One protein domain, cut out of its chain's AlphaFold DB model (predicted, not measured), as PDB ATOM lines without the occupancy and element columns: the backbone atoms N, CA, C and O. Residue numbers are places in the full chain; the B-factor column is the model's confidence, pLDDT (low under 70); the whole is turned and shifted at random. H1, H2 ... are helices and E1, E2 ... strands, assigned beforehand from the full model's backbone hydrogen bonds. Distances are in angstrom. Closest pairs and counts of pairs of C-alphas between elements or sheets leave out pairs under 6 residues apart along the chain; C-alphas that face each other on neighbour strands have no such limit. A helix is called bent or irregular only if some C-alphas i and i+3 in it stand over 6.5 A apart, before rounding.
ATOM      1  N   TRP A   5     154.450 141.094  96.216       93.81
ATOM      2  CA  TRP A   5     153.957 140.673  97.520       93.81
ATOM      3  C   TRP A   5     154.964 139.761  98.201       93.81
ATOM      4  O   TRP A   5     155.602 138.945  97.544       93.81
ATOM      5  N   GLU A   6     155.060 139.857  99.513       91.88
ATOM      6  CA  GLU A   6     155.754 138.898 100.368       91.88
ATOM      7  C   GLU A   6     154.942 138.673 101.639       91.88
ATOM      8  O   GLU A   6     153.928 139.340 101.876       91.88
ATOM      9  N   ALA A   7     155.376 137.701 102.425       89.88
ATOM     10  CA  ALA A   7     154.807 137.394 103.716       89.88
ATOM     11  C   ALA A   7     155.904 137.339 104.776       89.88
ATOM     12  O   ALA A   7     156.808 136.515 104.658       89.88
ATOM     13  N   GLU A   8     155.794 138.163 105.811       90.19
ATOM     14  CA  GLU A   8     156.592 138.037 107.029       90.19
ATOM     15  C   GLU A   8     156.000 136.909 107.877       90.19
ATOM     16  O   GLU A   8     154.833 136.964 108.261       90.19
ATOM     17  N   ILE A   9     156.758 135.848 108.129       89.19
ATOM     18  CA  ILE A   9     156.261 134.620 108.748       89.19
ATOM     19  C   ILE A   9     156.442 134.687 110.261       89.19
ATOM     20  O   ILE A   9     157.509 135.036 110.758       89.19
ATOM     21  N   GLY A  10     155.406 134.309 111.008       89.25
ATOM     22  CA  GLY A  10     155.387 134.333 112.467       89.25
ATOM     23  C   GLY A  10     155.298 132.943 113.097       89.25
ATOM     24  O   GLY A  10     154.589 132.056 112.615       89.25
ATOM     25  N   SER A  11     155.976 132.769 114.231       86.19
ATOM     26  CA  SER A  11     155.808 131.624 115.132       86.19
ATOM     27  C   SER A  11     155.498 132.114 116.545       86.19
ATOM     28  O   SER A  11     156.229 132.937 117.097       86.19
ATOM     29  N   GLU A  12     154.415 131.621 117.141       82.75
ATOM     30  CA  GLU A  12     154.098 131.865 118.546       82.75
ATOM     31  C   GLU A  12     154.863 130.899 119.456       82.75
ATOM     32  O   GLU A  12     154.793 129.677 119.301       82.75
ATOM     33  N   GLN A  13     155.540 131.443 120.471       69.38
ATOM     34  CA  GLN A  13     156.153 130.650 121.536       69.38
ATOM     35  C   GLN A  13     155.902 131.222 122.927       69.38
ATOM     36  O   GLN A  13     156.073 132.411 123.163       69.38
ATOM     37  N   GLY A  14     155.603 130.317 123.867       56.59
ATOM     38  CA  GLY A  14     155.774 130.512 125.309       56.59
ATOM     39  C   GLY A  14     154.929 131.612 125.965       56.59
ATOM     40  O   GLY A  14     155.254 132.791 125.908       56.59
ATOM     41  N   GLY A  15     153.929 131.219 126.763       54.84
ATOM     42  CA  GLY A  15     153.180 132.171 127.598       54.84
ATOM     43  C   GLY A  15     152.302 133.123 126.769       54.84
ATOM     44  O   GLY A  15     151.847 132.713 125.705       54.84
ATOM     45  N   PRO A  16     151.958 134.333 127.258       49.88
ATOM     46  CA  PRO A  16     151.058 135.232 126.529       49.88
ATOM     47  C   PRO A  16     151.605 135.480 125.117       49.88
ATOM     48  O   PRO A  16     152.757 135.867 125.008       49.88
ATOM     49  N   ALA A  17     150.790 135.216 124.087       59.69
ATOM     50  CA  ALA A  17     151.164 135.115 122.671       59.69
ATOM     51  C   ALA A  17     152.234 136.132 122.228       59.69
ATOM     52  O   ALA A  17     151.924 137.269 121.869       59.69
ATOM     53  N   PHE A  18     153.501 135.718 122.271       64.81
ATOM     54  CA  PHE A  18     154.606 136.425 121.642       64.81
ATOM     55  C   PHE A  18     154.811 135.802 120.266       64.81
ATOM     56  O   PHE A  18     155.223 134.646 120.165       64.81
ATOM     57  N   VAL A  19     154.498 136.566 119.221       76.06
ATOM     58  CA  VAL A  19     154.823 136.205 117.839       76.06
ATOM     59  C   VAL A  19     156.264 136.627 117.578       76.06
ATOM     60  O   VAL A  19     156.601 137.803 117.726       76.06
ATOM     61  N   VAL A  20     157.112 135.674 117.202       84.81
ATOM     62  CA  VAL A  20     158.467 135.938 116.710       84.81
ATOM     63  C   VAL A  20     158.433 135.880 115.188       84.81
ATOM     64  O   VAL A  20     157.957 134.889 114.631       84.81
ATOM     65  N   ASN A  21     158.921 136.929 114.523       86.25
ATOM     66  CA  ASN A  21     159.108 136.913 113.076       86.25
ATOM     67  C   ASN A  21     160.303 136.006 112.740       86.25
ATOM     68  O   ASN A  21     161.399 136.179 113.274       86.25
ATOM     69  N   ILE A  22     160.075 134.998 111.905       86.12
ATOM     70  CA  ILE A  22     161.056 133.961 111.574       86.12
ATOM     71  C   ILE A  22     161.654 134.112 110.171       86.12
ATOM     72  O   ILE A  22     162.591 133.381 109.841       86.12
ATOM     73  N   GLY A  23     161.163 135.061 109.371       87.44
ATOM     74  CA  GLY A  23     161.688 135.378 108.042       87.44
ATOM     75  C   GLY A  23     160.604 135.783 107.050       87.44
ATOM     76  O   GLY A  23     159.416 135.739 107.356       87.44
ATOM     77  N   ASP A  24     161.023 136.100 105.827       88.62
ATOM     78  CA  ASP A  24     160.112 136.447 104.734       88.62
ATOM     79  C   ASP A  24     159.887 135.262 103.786       88.62
ATOM     80  O   ASP A  24     160.724 134.361 103.654       88.62
ATOM     81  N   PHE A  25     158.756 135.268 103.083       87.62
ATOM     82  CA  PHE A  25     158.426 134.309 102.034       87.62
ATOM     83  C   PHE A  25     157.904 135.035 100.789       87.62
ATOM     84  O   PHE A  25     156.948 135.807 100.867       87.62
ATOM     85  N   GLY A  26     158.530 134.793  99.635       88.94
ATOM     86  CA  GLY A  26     158.265 135.517  98.387       88.94
ATOM     87  C   GLY A  26     159.556 135.834  97.618       88.94
ATOM     88  O   GLY A  26     160.595 135.243  97.912       88.94
ATOM     89  N   PRO A  27     159.520 136.746  96.625       91.94
ATOM     90  CA  PRO A  27     158.375 137.561  96.207       91.94
ATOM     91  C   PRO A  27     157.335 136.819  95.354       91.94
ATOM     92  O   PRO A  27     157.651 135.906  94.593       91.94
ATOM     93  N   PHE A  28     156.096 137.307  95.400       92.06
ATOM     94  CA  PHE A  28     154.956 136.872  94.596       92.06
ATOM     95  C   PHE A  28     154.426 138.010  93.712       92.06
ATOM     96  O   PHE A  28     154.531 139.194  94.047       92.06
ATOM     97  N   ASP A  29     153.813 137.661  92.579       94.25
ATOM     98  CA  ASP A  29     153.251 138.644  91.642       94.25
ATOM     99  C   ASP A  29     151.874 139.162  92.079       94.25
ATOM    100  O   ASP A  29     151.439 140.228  91.643       94.25
ATOM    101  N   THR A  30     151.167 138.407  92.922       93.81
ATOM    102  CA  THR A  30     149.793 138.704  93.343       93.81
ATOM    103  C   THR A  30     149.577 138.370  94.814       93.81
ATOM    104  O   THR A  30     150.193 137.443  95.340       93.81
ATOM    105  N   GLU A  31     148.634 139.069  95.452       93.75
ATOM    106  CA  GLU A  31     148.228 138.790  96.837       93.75
ATOM    107  C   GLU A  31     147.738 137.345  96.991       93.75
ATOM    108  O   GLU A  31     148.131 136.647  97.917       93.75
ATOM    109  N   ALA A  32     146.934 136.856  96.041       94.06
ATOM    110  CA  ALA A  32     146.371 135.509  96.097       94.06
ATOM    111  C   ALA A  32     147.445 134.407  96.079       94.06
ATOM    112  O   ALA A  32     147.268 133.371  96.718       94.06
ATOM    113  N   GLN A  33     148.555 134.616  95.361       94.50
ATOM    114  CA  GLN A  33     149.693 133.691  95.388       94.50
ATOM    115  C   GLN A  33     150.396 133.715  96.744       94.50
ATOM    116  O   GLN A  33     150.686 132.647  97.276       94.50
ATOM    117  N   ALA A  34     150.624 134.908  97.300       92.25
ATOM    118  CA  ALA A  34     151.239 135.064  98.612       92.25
ATOM    119  C   ALA A  34     150.388 134.406  99.706       92.25
ATOM    120  O   ALA A  34     150.880 133.571 100.460       92.25
ATOM    121  N   GLU A  35     149.083 134.688  99.725       94.56
ATOM    122  CA  GLU A  35     148.143 134.079 100.665       94.56
ATOM    123  C   GLU A  35     148.106 132.553 100.528       94.56
ATOM    124  O   GLU A  35     148.191 131.842 101.530       94.56
ATOM    125  N   ALA A  36     147.995 132.029  99.305       93.12
ATOM    126  CA  ALA A  36     147.975 130.586  99.082       93.12
ATOM    127  C   ALA A  36     149.262 129.920  99.582       93.12
ATOM    128  O   ALA A  36     149.187 128.878 100.228       93.12
ATOM    129  N   ALA A  37     150.422 130.526  99.324       89.38
ATOM    130  CA  ALA A  37     151.712 129.995  99.741       89.38
ATOM    131  C   ALA A  37     151.855 129.976 101.274       89.38
ATOM    132  O   ALA A  37     152.217 128.946 101.842       89.38
ATOM    133  N   VAL A  38     151.482 131.069 101.945       90.81
ATOM    134  CA  VAL A  38     151.473 131.180 103.413       90.81
ATOM    135  C   VAL A  38     150.547 130.148 104.054       90.81
ATOM    136  O   VAL A  38     150.926 129.459 104.999       90.81
ATOM    137  N   ARG A  39     149.335 129.980 103.518       92.31
ATOM    138  CA  ARG A  39     148.362 129.020 104.060       92.31
ATOM    139  C   ARG A  39     148.838 127.568 104.011       92.31
ATOM    140  O   ARG A  39     148.301 126.752 104.751       92.31
ATOM    141  N   MET A  40     149.803 127.231 103.154       89.94
ATOM    142  CA  MET A  40     150.388 125.886 103.118       89.94
ATOM    143  C   MET A  40     151.415 125.646 104.226       89.94
ATOM    144  O   MET A  40     151.643 124.490 104.576       89.94
ATOM    145  N   ILE A  41     152.056 126.702 104.735       88.19
ATOM    146  CA  ILE A  41     153.129 126.585 105.732       88.19
ATOM    147  C   ILE A  41     152.635 126.821 107.162       88.19
ATOM    148  O   ILE A  41     153.231 126.286 108.094       88.19
ATOM    149  N   ILE A  42     151.534 127.560 107.350       89.50
ATOM    150  CA  ILE A  42     150.888 127.712 108.663       89.50
ATOM    151  C   ILE A  42     150.458 126.338 109.196       89.50
ATOM    152  O   ILE A  42     149.854 125.530 108.489       89.50
ATOM    153  N   GLY A  43     150.787 126.069 110.459       88.88
ATOM    154  CA  GLY A  43     150.624 124.767 111.106       88.88
ATOM    155  C   GLY A  43     151.766 123.779 110.832       88.88
ATOM    156  O   GLY A  43     151.827 122.736 111.484       88.88
ATOM    157  N   GLY A  44     152.673 124.098 109.903       89.75
ATOM    158  CA  GLY A  44     153.945 123.406 109.710       89.75
ATOM    159  C   GLY A  44     154.995 123.825 110.740       89.75
ATOM    160  O   GLY A  44     154.756 124.695 111.581       89.75
ATOM    161  N   THR A  45     156.171 123.198 110.685       91.00
ATOM    162  CA  THR A  45     157.271 123.532 111.592       91.00
ATOM    163  C   THR A  45     158.174 124.623 111.019       91.00
ATOM    164  O   THR A  45     158.323 124.758 109.803       91.00
ATOM    165  N   VAL A  46     158.823 125.376 111.904       88.94
ATOM    166  CA  VAL A  46     159.833 126.380 111.550       88.94
ATOM    167  C   VAL A  46     160.993 125.746 110.779       88.94
ATOM    168  O   VAL A  46     161.478 126.334 109.816       88.94
ATOM    169  N   GLY A  47     161.398 124.526 111.138       88.69
ATOM    170  CA  GLY A  47     162.420 123.769 110.415       88.69
ATOM    171  C   GLY A  47     162.015 123.483 108.969       88.69
ATOM    172  O   GLY A  47     162.782 123.771 108.058       88.69
ATOM    173  N   SER A  48     160.786 123.004 108.740       87.81
ATOM    174  CA  SER A  48     160.270 122.796 107.378       87.81
ATOM    175  C   SER A  48     160.159 124.103 106.600       87.81
ATOM    176  O   SER A  48     160.471 124.134 105.417       87.81
ATOM    177  N   TYR A  49     159.769 125.200 107.253       86.19
ATOM    178  CA  TYR A  49     159.784 126.524 106.636       86.19
ATOM    179  C   TYR A  49     161.198 126.948 106.204       86.19
ATOM    180  O   TYR A  49     161.366 127.401 105.080       86.19
ATOM    181  N   ARG A  50     162.224 126.740 107.036       85.31
ATOM    182  CA  ARG A  50     163.627 127.069 106.714       85.31
ATOM    183  C   ARG A  50     164.210 126.253 105.559       85.31
ATOM    184  O   ARG A  50     165.174 126.692 104.937       85.31
ATOM    185  N   GLU A  51     163.661 125.069 105.281       83.19
ATOM    186  CA  GLU A  51     164.013 124.290 104.086       83.19
ATOM    187  C   GLU A  51     163.526 124.967 102.796       83.19
ATOM    188  O   GLU A  51     164.086 124.725 101.723       83.19
ATOM    189  N   HIS A  52     162.512 125.832 102.886       71.75
ATOM    190  CA  HIS A  52     162.143 126.732 101.806       71.75
ATOM    191  C   HIS A  52     163.098 127.929 101.822       71.75
ATOM    192  O   HIS A  52     163.331 128.540 102.856       71.75
ATOM    193  N   GLU A  53     163.705 128.221 100.674       61.09
ATOM    194  CA  GLU A  53     164.749 129.235 100.510       61.09
ATOM    195  C   GLU A  53     164.277 130.606 101.043       61.09
ATOM    196  O   GLU A  53     163.474 131.287 100.405       61.09
ATOM    197  N   LEU A  54     164.728 130.980 102.248       63.19
ATOM    198  CA  LEU A  54     164.351 132.237 102.900       63.19
ATOM    199  C   LEU A  54     165.152 133.399 102.320       63.19
ATOM    200  O   LEU A  54     166.361 133.279 102.118       63.19
ATOM    201  N   ALA A  55     164.504 134.554 102.145       55.94
ATOM    202  CA  ALA A  55     165.189 135.794 101.766       55.94
ATOM    203  C   ALA A  55     166.232 136.231 102.823       55.94
ATOM    204  O   ALA A  55     167.215 136.899 102.498       55.94
ATOM    205  N   GLY A  56     166.067 135.777 104.067       59.44
ATOM    206  CA  GLY A  56     167.046 135.865 105.143       59.44
ATOM    207  C   GLY A  56     166.339 135.775 106.497       59.44
ATOM    208  O   GLY A  56     165.375 136.504 106.707       59.44
ATOM    209  N   PRO A  57     166.756 134.891 107.420       64.38
ATOM    210  CA  PRO A  57     166.137 134.837 108.738       64.38
ATOM    211  C   PRO A  57     166.447 136.120 109.519       64.38
ATOM    212  O   PRO A  57     167.603 136.555 109.576       64.38
ATOM    213  N   TYR A  58     165.431 136.702 110.156       69.81
ATOM    214  CA  TYR A  58     165.632 137.786 111.115       69.81
ATOM    215  C   TYR A  58     166.534 137.315 112.276       69.81
ATOM    216  O   TYR A  58     166.538 136.126 112.605       69.81
ATOM    217  N   PRO A  59     167.322 138.193 112.925       77.38
ATOM    218  CA  PRO A  59     168.188 137.799 114.038       77.38
ATOM    219  C   PRO A  59     167.460 137.042 115.158       77.38
ATOM    220  O   PRO A  59     167.990 136.052 115.664       77.38
ATOM    221  N   GLU A  60     166.244 137.471 115.489       70.88
ATOM    222  CA  GLU A  60     165.329 136.842 116.446       70.88
ATOM    223  C   GLU A  60     164.876 135.439 116.028       70.88
ATOM    224  O   GLU A  60     164.554 134.615 116.883       70.88
ATOM    225  N   ALA A  61     164.924 135.121 114.732       76.62
ATOM    226  CA  ALA A  61     164.590 133.801 114.231       76.62
ATOM    227  C   ALA A  61     165.605 132.749 114.697       76.62
ATOM    228  O   ALA A  61     165.232 131.589 114.821       76.62
ATOM    229  N   ASN A  62     166.866 133.108 114.980       75.62
ATOM    230  CA  ASN A  62     167.907 132.133 115.348       75.62
ATOM    231  C   ASN A  62     167.610 131.385 116.653       75.62
ATOM    232  O   ASN A  62     168.040 130.243 116.812       75.62
ATOM    233  N   ASP A  63     166.865 132.012 117.563       81.62
ATOM    234  CA  ASP A  63     166.516 131.425 118.857       81.62
ATOM    235  C   ASP A  63     165.235 130.573 118.789       81.62
ATOM    236  O   ASP A  63     164.890 129.887 119.752       81.62
ATOM    237  N   VAL A  64     164.540 130.577 117.646       85.06
ATOM    238  CA  VAL A  64     163.332 129.779 117.413       85.06
ATOM    239  C   VAL A  64     163.743 128.349 117.027       85.06
ATOM    240  O   VAL A  64     164.376 128.161 115.978       85.06
ATOM    241  N   PRO A  65     163.406 127.320 117.832       86.50
ATOM    242  CA  PRO A  65     163.714 125.933 117.511       86.50
ATOM    243  C   PRO A  65     162.984 125.449 116.256       86.50
ATOM    244  O   PRO A  65     161.876 125.893 115.957       86.50
ATOM    245  N   ASP A  66     163.588 124.500 115.542       88.75
ATOM    246  CA  ASP A  66     163.028 123.950 114.299       88.75
ATOM    247  C   ASP A  66     161.685 123.230 114.490       88.75
ATOM    248  O   ASP A  66     160.921 123.109 113.537       88.75
ATOM    249  N   ASP A  67     161.385 122.738 115.691       89.19
ATOM    250  CA  ASP A  67     160.132 122.051 116.016       89.19
ATOM    251  C   ASP A  67     159.002 123.002 116.446       89.19
ATOM    252  O   ASP A  67     157.871 122.555 116.656       89.19
ATOM    253  N   ALA A  68     159.274 124.307 116.534       89.25
ATOM    254  CA  ALA A  68     158.244 125.312 116.745       89.25
ATOM    255  C   ALA A  68     157.268 125.359 115.564       89.25
ATOM    256  O   ALA A  68     157.618 125.022 114.433       89.25
ATOM    257  N   ILE A  69     156.035 125.789 115.828       90.31
ATOM    258  CA  ILE A  69     154.970 125.831 114.824       90.31
ATOM    259  C   ILE A  69     154.889 127.225 114.213       90.31
ATOM    260  O   ILE A  69     154.915 128.225 114.930       90.31
ATOM    261  N   VAL A  70     154.767 127.293 112.890       90.38
ATOM    262  CA  VAL A  70     154.387 128.519 112.184       90.38
ATOM    263  C   VAL A  70     152.913 128.785 112.463       90.38
ATOM    264  O   VAL A  70     152.063 127.945 112.167       90.38
ATOM    265  N   THR A  71     152.600 129.939 113.037       91.44
ATOM    266  CA  THR A  71     151.252 130.258 113.537       91.44
ATOM    267  C   THR A  71     150.602 131.434 112.834       91.44
ATOM    268  O   THR A  71     149.471 131.765 113.159       91.44
ATOM    269  N   GLY A  72     151.296 132.081 111.901       91.75
ATOM    270  CA  GLY A  72     150.716 133.167 111.128       91.75
ATOM    271  C   GLY A  72     151.709 133.791 110.165       91.75
ATOM    272  O   GLY A  72     152.871 133.386 110.088       91.75
ATOM    273  N   ALA A  73     151.238 134.792 109.434       91.81
ATOM    274  CA  ALA A  73     152.085 135.671 108.649       91.81
ATOM    275  C   ALA A  73     151.437 137.038 108.440       91.81
ATOM    276  O   ALA A  73     150.214 137.159 108.456       91.81
ATOM    277  N   THR A  74     152.246 138.039 108.130       93.12
ATOM    278  CA  THR A  74     151.790 139.352 107.681       93.12
ATOM    279  C   THR A  74     152.103 139.496 106.196       93.12
ATOM    280  O   THR A  74     153.263 139.490 105.792       93.12
ATOM    281  N   LEU A  75     151.071 139.605 105.355       94.56
ATOM    282  CA  LEU A  75     151.249 139.932 103.942       94.56
ATOM    283  C   LEU A  75     151.571 141.410 103.790       94.56
ATOM    284  O   LEU A  75     150.855 142.254 104.332       94.56
ATOM    285  N   GLN A  76     152.572 141.717 102.973       94.38
ATOM    286  CA  GLN A  76     152.907 143.087 102.612       94.38
ATOM    287  C   GLN A  76     153.225 143.225 101.131       94.38
ATOM    288  O   GLN A  76     153.697 142.293 100.473       94.38
ATOM    289  N   ARG A  77     152.928 144.409 100.592       95.19
ATOM    290  CA  ARG A  77     153.221 144.756  99.205       95.19
ATOM    291  C   ARG A  77     154.384 145.736  99.163       95.19
ATOM    292  O   ARG A  77     154.349 146.758  99.842       95.19
ATOM    293  N   PHE A  78     155.378 145.462  98.329       92.94
ATOM    294  CA  PHE A  78     156.603 146.253  98.249       92.94
ATOM    295  C   PHE A  78     157.064 146.478  96.804       92.94
ATOM    296  O   PHE A  78     156.660 145.776  95.868       92.94
ATOM    297  N   ASN A  79     157.895 147.496  96.611       93.50
ATOM    298  CA  ASN A  79     158.676 147.750  95.406       93.50
ATOM    299  C   ASN A  79     159.921 148.589  95.771       93.50
ATOM    300  O   ASN A  79     160.163 148.880  96.939       93.50
ATOM    301  N   ASP A  80     160.688 149.024  94.772       91.31
ATOM    302  CA  ASP A  80     161.875 149.873  94.968       91.31
ATOM    303  C   ASP A  80     161.575 151.239  95.626       91.31
ATOM    304  O   ASP A  80     162.490 151.884  96.134       91.31
ATOM    305  N   ASP A  81     160.313 151.685  95.626       90.31
ATOM    306  CA  ASP A  81     159.870 152.933  96.259       90.31
ATOM    307  C   ASP A  81     159.471 152.734  97.739       90.31
ATOM    308  O   ASP A  81     159.298 153.719  98.463       90.31
ATOM    309  N   GLY A  82     159.343 151.484  98.208       90.88
ATOM    310  CA  GLY A  82     159.089 151.128  99.606       90.88
ATOM    311  C   GLY A  82     157.965 150.107  99.812       90.88
ATOM    312  O   GLY A  82     157.602 149.348  98.912       90.88
ATOM    313  N   ILE A  83     157.423 150.095 101.034       91.38
ATOM    314  CA  ILE A  83     156.310 149.235 101.466       91.38
ATOM    315  C   ILE A  83     154.996 150.025 101.404       91.38
ATOM    316  O   ILE A  83     154.917 151.170 101.855       91.38
ATOM    317  N   ASP A  84     153.956 149.400 100.855       92.94
ATOM    318  CA  ASP A  84     152.579 149.895 100.865       92.94
ATOM    319  C   ASP A  84     151.894 149.469 102.172       92.94
ATOM    320  O   ASP A  84     151.226 148.435 102.234       92.94
ATOM    321  N   TRP A  85     152.094 150.267 103.226       88.50
ATOM    322  CA  TRP A  85     151.577 149.997 104.575       88.50
ATOM    323  C   TRP A  85     150.046 149.907 104.653       88.50
ATOM    324  O   TRP A  85     149.520 149.276 105.567       88.50
TER     325      TRP A  85
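What this domain is: This is residues 5 to 85 of the 92 residues of an uncharacterized protein of Mycolicibacterium conceptionense (UniProt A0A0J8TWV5). A curled antiparallel sheet of four strands, bent round like part of a barrel, has the helix H1 packed along one face over E1, with the short helix H2 farther on over the same face. H3, another short helix, lies on the opposite face from H1, at edge strand E2, and the small strand E4 pairs with the end of E3, far from the mean of the C-alphas. The printed part has 81 residues, with named elements in the order E1, E2, H1, H2, H3, E3, E4; the sheet order is E2, E1, E3, E4, and the class is mixed, helices and strands. The whole is compact, with a radius of gyration of the C-alphas of 12.4 A, yet elongated, spanning 36 by 22 by 22 A.

Where its parts are: Find C-alpha 5 at (153.957, 140.673, 97.520); from there E1 runs through residues 5 to 13, 26.1 A long. E2, residues 18 to 28, returns over 27.1 A and bends by 55 degrees at residue 22. H1 follows at residues 31 to 41, 15.9 A long, beginning at (148.228, 138.790, 96.837). Next come H2, residues 46 to 51, and H3, residues 59 to 63. E3, residues 70 to 79, covers 25.9 A, and E4, residues 82 to 85, ends at (151.577, 149.997, 104.575).

How they stand to each other: Begin with the strongly twisted sheet. E1 and E2 form a hairpin, where N 9 and O 23 are 2.8 A apart, within hydrogen-bond range. E1 is antiparallel to E3, with N 8 and O 74 at 2.9 A. E3 and E4 form the second hairpin, with N 84 and O 77 at 2.9 A; the pairing is staggered, E3 using residues 70 to 77 for E1 and 77 to 79 for E4. H1 is on the sheet at a height of 7.5 A; its closest C-alphas to E2 are Ala 34 and Phe 28, 5.8 A. H1 and H2 are close but not clearly touching, with the C-alphas of Ile 41 and Tyr 49 at 6.7 A. Look for H3 at Ala 61, whose C-alpha is 4.4 A from that of Ile 22 in E2. Every O i to N i+4 pair is within range in H2, 6 of 7 in H1, and 0 of 1 in H3, where 1 of 2 O i to N i+3 pairs is.

The domain as a whole: The C-alphas farthest apart, Gly 15 and Asp 81, are 38.2 A apart. The printed part has no cut and no long link. Mean pLDDT of the printed part is 84.6; look for values under 70 at residues 13 to 18 and 53 to 58.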